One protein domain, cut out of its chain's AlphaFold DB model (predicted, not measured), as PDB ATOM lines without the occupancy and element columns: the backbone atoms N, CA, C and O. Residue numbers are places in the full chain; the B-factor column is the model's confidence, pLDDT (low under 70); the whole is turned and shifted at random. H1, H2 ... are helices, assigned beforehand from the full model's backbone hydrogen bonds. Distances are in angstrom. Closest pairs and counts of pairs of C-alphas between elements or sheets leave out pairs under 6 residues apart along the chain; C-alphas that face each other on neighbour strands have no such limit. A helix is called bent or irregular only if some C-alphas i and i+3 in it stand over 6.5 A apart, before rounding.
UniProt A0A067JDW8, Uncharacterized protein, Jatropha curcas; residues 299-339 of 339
ATOM      1  N   LYS A 299     -32.966 -29.520 -29.965       78.56
ATOM      2  CA  LYS A 299     -34.388 -29.696 -29.623       78.56
ATOM      3  C   LYS A 299     -35.080 -28.368 -29.322       78.56
ATOM      4  O   LYS A 299     -36.168 -28.118 -29.832       78.56
ATOM      5  N   TRP A 300     -34.449 -27.510 -28.521       76.00
ATOM      6  CA  TRP A 300     -34.980 -26.186 -28.197       76.00
ATOM      7  C   TRP A 300     -35.079 -25.303 -29.438       76.00
ATOM      8  O   TRP A 300     -36.127 -24.713 -29.683       76.00
ATOM      9  N   ASN A 301     -34.028 -25.253 -30.258       75.88
ATOM     10  CA  ASN A 301     -34.024 -24.466 -31.488       75.88
ATOM     11  C   ASN A 301     -35.085 -24.956 -32.494       75.88
ATOM     12  O   ASN A 301     -35.784 -24.149 -33.107       75.88
ATOM     13  N   ALA A 302     -35.254 -26.275 -32.633       80.00
ATOM     14  CA  ALA A 302     -36.285 -26.872 -33.479       80.00
ATOM     15  C   ALA A 302     -37.697 -26.522 -32.989       80.00
ATOM     16  O   ALA A 302     -38.520 -26.068 -33.783       80.00
ATOM     17  N   ASN A 303     -37.951 -26.657 -31.683       79.00
ATOM     18  CA  ASN A 303     -39.234 -26.330 -31.064       79.00
ATOM     19  C   ASN A 303     -39.567 -24.836 -31.213       79.00
ATOM     20  O   ASN A 303     -40.655 -24.490 -31.672       79.00
ATOM     21  N   LEU A 304     -38.602 -23.951 -30.935       76.25
ATOM     22  CA  LEU A 304     -38.755 -22.509 -31.137       76.25
ATOM     23  C   LEU A 304     -39.114 -22.186 -32.588       76.25
ATOM     24  O   LEU A 304     -40.059 -21.441 -32.851       76.25
ATOM     25  N   ARG A 305     -38.402 -22.784 -33.545       75.94
ATOM     26  CA  ARG A 305     -38.677 -22.578 -34.966       75.94
ATOM     27  C   ARG A 305     -40.061 -23.080 -35.371       75.94
ATOM     28  O   ARG A 305     -40.777 -22.355 -36.056       75.94
ATOM     29  N   GLN A 306     -40.439 -24.282 -34.943       75.19
ATOM     30  CA  GLN A 306     -41.705 -24.906 -35.325       75.19
ATOM     31  C   GLN A 306     -42.925 -24.223 -34.700       75.19
ATOM     32  O   GLN A 306     -43.920 -24.034 -35.395       75.19
ATOM     33  N   ASN A 307     -42.847 -23.820 -33.430       74.50
ATOM     34  CA  ASN A 307     -44.004 -23.309 -32.692       74.50
ATOM     35  C   ASN A 307     -44.138 -21.785 -32.755       74.50
ATOM     36  O   ASN A 307     -45.255 -21.273 -32.803       74.50
ATOM     37  N   TYR A 308     -43.020 -21.054 -32.785       66.12
ATOM     38  CA  TYR A 308     -43.042 -19.590 -32.687       66.12
ATOM     39  C   TYR A 308     -42.714 -18.890 -34.003       66.12
ATOM     40  O   TYR A 308     -43.328 -17.874 -34.312       66.12
ATOM     41  N   PHE A 309     -41.783 -19.415 -34.805       67.19
ATOM     42  CA  PHE A 309     -41.362 -18.749 -36.047       67.19
ATOM     43  C   PHE A 309     -42.105 -19.215 -37.306       67.19
ATOM     44  O   PHE A 309     -41.985 -18.572 -38.345       67.19
ATOM     45  N   ASN A 310     -42.917 -20.273 -37.224       66.88
ATOM     46  CA  ASN A 310     -43.831 -20.654 -38.308       66.88
ATOM     47  C   ASN A 310     -45.147 -19.857 -38.296       66.88
ATOM     48  O   ASN A 310     -45.884 -19.887 -39.280       66.88
ATOM     49  N   THR A 311     -45.453 -19.137 -37.210       70.56
ATOM     50  CA  THR A 311     -46.625 -18.257 -37.119       70.56
ATOM     51  C   THR A 311     -46.164 -16.804 -36.937       70.56
ATOM     52  O   THR A 311     -45.583 -16.471 -35.905       70.56
ATOM     53  N   PRO A 312     -46.414 -15.905 -37.911       72.06
ATOM     54  CA  PRO A 312     -45.908 -14.529 -37.864       72.06
ATOM     55  C   PRO A 312     -46.270 -13.797 -36.565       72.06
ATOM     56  O   PRO A 312     -45.447 -13.087 -35.992       72.06
ATOM     57  N   TRP A 313     -47.486 -14.026 -36.062       75.06
ATOM     58  CA  TRP A 313     -47.990 -13.394 -34.847       75.06
ATOM     59  C   TRP A 313     -47.283 -13.864 -33.574       75.06
ATOM     60  O   TRP A 313     -46.936 -13.022 -32.752       75.06
ATOM     61  N   ALA A 314     -46.998 -15.162 -33.419       78.56
ATOM     62  CA  ALA A 314     -46.303 -15.658 -32.230       78.56
ATOM     63  C   ALA A 314     -44.861 -15.134 -32.168       78.56
ATOM     64  O   ALA A 314     -44.400 -14.728 -31.102       78.56
ATOM     65  N   GLY A 315     -44.176 -15.066 -33.315       77.44
ATOM     66  CA  GLY A 315     -42.844 -14.470 -33.414       77.44
ATOM     67  C   GLY A 315     -42.826 -12.990 -33.017       77.44
ATOM     68  O   GLY A 315     -41.984 -12.578 -32.217       77.44
ATOM     69  N   ILE A 316     -43.789 -12.201 -33.509       83.06
ATOM     70  CA  ILE A 316     -43.938 -10.782 -33.140       83.06
ATOM     71  C   ILE A 316     -44.242 -10.637 -31.643       83.06
ATOM     72  O   ILE A 316     -43.630  -9.802 -30.979       83.06
ATOM     73  N   SER A 317     -45.138 -11.459 -31.087       83.62
ATOM     74  CA  SER A 317     -45.477 -11.424 -29.660       83.62
ATOM     75  C   SER A 317     -44.278 -11.738 -28.764       83.62
ATOM     76  O   SER A 317     -44.072 -11.048 -27.766       83.62
ATOM     77  N   VAL A 318     -43.452 -12.725 -29.127       83.06
ATOM     78  CA  VAL A 318     -42.219 -13.048 -28.387       83.06
ATOM     79  C   VAL A 318     -41.207 -11.906 -28.477       83.06
ATOM     80  O   VAL A 318     -40.626 -11.533 -27.459       83.06
ATOM     81  N   ALA A 319     -41.021 -11.312 -29.660       84.88
ATOM     82  CA  ALA A 319     -40.110 -10.183 -29.838       84.88
ATOM     83  C   ALA A 319     -40.549  -8.952 -29.027       84.88
ATOM     84  O   ALA A 319     -39.726  -8.332 -28.353       84.88
ATOM     85  N   ALA A 320     -41.847  -8.634 -29.032       89.38
ATOM     86  CA  ALA A 320     -42.411  -7.550 -28.235       89.38
ATOM     87  C   ALA A 320     -42.250  -7.806 -26.729       89.38
ATOM     88  O   ALA A 320     -41.824  -6.913 -25.999       89.38
ATOM     89  N   ALA A 321     -42.523  -9.031 -26.262       90.56
ATOM     90  CA  ALA A 321     -42.331  -9.407 -24.863       90.56
ATOM     91  C   ALA A 321     -40.857  -9.297 -24.436       90.56
ATOM     92  O   ALA A 321     -40.573  -8.721 -23.389       90.56
ATOM     93  N   ALA A 322     -39.918  -9.782 -25.256       90.94
ATOM     94  CA  ALA A 322     -38.483  -9.671 -24.991       90.94
ATOM     95  C   ALA A 322     -38.012  -8.208 -24.952       90.94
ATOM     96  O   ALA A 322     -37.233  -7.836 -24.075       90.94
ATOM     97  N   PHE A 323     -38.516  -7.366 -25.860       92.94
ATOM     98  CA  PHE A 323     -38.230  -5.932 -25.874       92.94
ATOM     99  C   PHE A 323     -38.753  -5.232 -24.612       92.94
ATOM    100  O   PHE A 323     -38.015  -4.480 -23.980       92.94
ATOM    101  N   LEU A 324     -39.986  -5.526 -24.190       94.62
ATOM    102  CA  LEU A 324     -40.547  -4.996 -22.944       94.62
ATOM    103  C   LEU A 324     -39.743  -5.446 -21.716       94.62
ATOM    104  O   LEU A 324     -39.472  -4.630 -20.843       94.62
ATOM    105  N   LEU A 325     -39.311  -6.709 -21.669       94.25
ATOM    106  CA  LEU A 325     -38.476  -7.244 -20.587       94.25
ATOM    107  C   LEU A 325     -37.097  -6.563 -20.540       94.25
ATOM    108  O   LEU A 325     -36.564  -6.266 -19.476       94.25
ATOM    109  N   PHE A 326     -36.519  -6.265 -21.702       93.50
ATOM    110  CA  PHE A 326     -35.275  -5.505 -21.786       93.50
ATOM    111  C   PHE A 326     -35.448  -4.072 -21.261       93.50
ATOM    112  O   PHE A 326     -34.626  -3.597 -20.474       93.50
ATOM    113  N   LEU A 327     -36.548  -3.404 -21.628       92.44
ATOM    114  CA  LEU A 327     -36.879  -2.077 -21.109       92.44
ATOM    115  C   LEU A 327     -37.099  -2.084 -19.592       92.44
ATOM    116  O   LEU A 327     -36.623  -1.171 -18.918       92.44
ATOM    117  N   THR A 328     -37.756  -3.106 -19.034       94.00
ATOM    118  CA  THR A 328     -37.956  -3.196 -17.578       94.00
ATOM    119  C   THR A 328     -36.649  -3.432 -16.828       94.00
ATOM    120  O   THR A 328     -36.464  -2.854 -15.757       94.00
ATOM    121  N   ILE A 329     -35.710  -4.204 -17.384       92.44
ATOM    122  CA  ILE A 329     -34.367  -4.366 -16.803       92.44
ATOM    123  C   ILE A 329     -33.630  -3.023 -16.778       92.44
ATOM    124  O   ILE A 329     -33.120  -2.638 -15.727       92.44
ATOM    125  N   ILE A 330     -33.620  -2.284 -17.895       91.88
ATOM    126  CA  ILE A 330     -33.010  -0.944 -17.962       91.88
ATOM    127  C   ILE A 330     -33.641  -0.021 -16.921       91.88
ATOM    128  O   ILE A 330     -32.923   0.595 -16.137       91.88
ATOM    129  N   GLN A 331     -34.974   0.046 -16.883       90.44
ATOM    130  CA  GLN A 331     -35.706   0.875 -15.927       90.44
ATOM    131  C   GLN A 331     -35.318   0.534 -14.483       90.44
ATOM    132  O   GLN A 331     -35.014   1.433 -13.704       90.44
ATOM    133  N   THR A 332     -35.266  -0.756 -14.146       92.19
ATOM    134  CA  THR A 332     -34.897  -1.238 -12.805       92.19
ATOM    135  C   THR A 332     -33.468  -0.839 -12.432       92.19
ATOM    136  O   THR A 332     -33.236  -0.345 -11.330       92.19
ATOM    137  N   VAL A 333     -32.510  -0.990 -13.353       93.12
ATOM    138  CA  VAL A 333     -31.111  -0.575 -13.145       93.12
ATOM    139  C   VAL A 333     -31.007   0.940 -12.950       93.12
ATOM    140  O   VAL A 333     -30.342   1.387 -12.017       93.12
ATOM    141  N   CYS A 334     -31.689   1.735 -13.779       89.06
ATOM    142  CA  CYS A 334     -31.720   3.190 -13.636       89.06
ATOM    143  C   CYS A 334     -32.323   3.628 -12.294       89.06
ATOM    144  O   CYS A 334     -31.786   4.541 -11.675       89.06
ATOM    145  N   SER A 335     -33.388   2.973 -11.819       87.44
ATOM    146  CA  SER A 335     -33.989   3.271 -10.511       87.44
ATOM    147  C   SER A 335     -33.066   2.941  -9.336       87.44
ATOM    148  O   SER A 335     -33.056   3.682  -8.361       87.44
ATOM    149  N   ILE A 336     -32.270   1.871  -9.425       87.50
ATOM    150  CA  ILE A 336     -31.290   1.512  -8.384       87.50
ATOM    151  C   ILE A 336     -30.117   2.501  -8.355       87.50
ATOM    152  O   ILE A 336     -29.645   2.826  -7.277       87.50
ATOM    153  N   LEU A 337     -29.657   2.988  -9.512       84.00
ATOM    154  CA  LEU A 337     -28.552   3.958  -9.607       84.00
ATOM    155  C   LEU A 337     -28.947   5.397  -9.219       84.00
ATOM    156  O   LEU A 337     -28.074   6.253  -9.104       84.00
ATOM    157  N   GLN A 338     -30.247   5.677  -9.100       75.75
ATOM    158  CA  GLN A 338     -30.786   6.966  -8.651       75.75
ATOM    159  C   GLN A 338     -31.103   6.998  -7.144       75.75
ATOM    160  O   GLN A 338     -31.443   8.067  -6.632       75.75
ATOM    161  N   LEU A 339     -30.992   5.856  -6.452       49.81
ATOM    162  CA  LEU A 339     -30.837   5.770  -4.995       49.81
ATOM    163  C   LEU A 339     -29.358   5.928  -4.626       49.81
ATOM    164  O   LEU A 339     -29.104   6.487  -3.535       49.81
TER     165      LEU A 339
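Overview. This is residues 299 to 339 of the 339 residues of an uncharacterized protein of Jatropha curcas (UniProt A0A067JDW8). Two helices meet near their ends as an L, a short one, H1, and a long one, H2, with a sharp turn of the chain at the corner. H2 makes the long arm, and its residues 319 to 337, with the last two printed residues after them, stick out free from the corner. The printed part has 41 residues, with two named helices in the order H1, H2 and no named strand; the class is all helix. It is extended, with a radius of gyration of the C-alphas of 14.8 A, and the C-alphas span 44 by 21 by 6 A.

Along the chain. H1 takes residues 299 to 309 and measures 14.5 A from first to last C-alpha. It begins at C-alpha 299, at (-34.388, -29.696, -29.623), and ends at C-alpha 309, at (-41.362, -18.749, -36.047). H1 is neither bent nor irregular, but only just: C-alphas 306 and 309 are 6.2 A apart. After the two residues Asn 310 and Thr 311, H2 takes residues 312 to 337 and measures 38.0 A from first to last C-alpha. Its C-alpha 337 is at (-28.552, 3.958, -9.607).

Arrangement. H1 and H2 touch only at the corner by their tight link, with 4 pairs of C-alphas within 8 A. The closest C-alphas are those of Tyr 308 and Ala 314, 5.1 A apart. H2 touches H1 with residues 314 to 318 alone. Their lines are about perpendicular, at 74 degrees, and their centres are 20.7 A apart. In H1 and H2 every O i to N i+4 pair is within hydrogen-bond range.

Size, cuts and confidence. The two C-alphas farthest apart, those of Gln 306 and Leu 339, are 44.5 A apart. Residues 319 to 339, of which 319 to 337 belong to H2, stand free. The printed part has no cut, and it ends at residue 339, the chain's last residue. The mean pLDDT of the printed part is 82.1, and residues 308 to 310 and residue 339 are under 70.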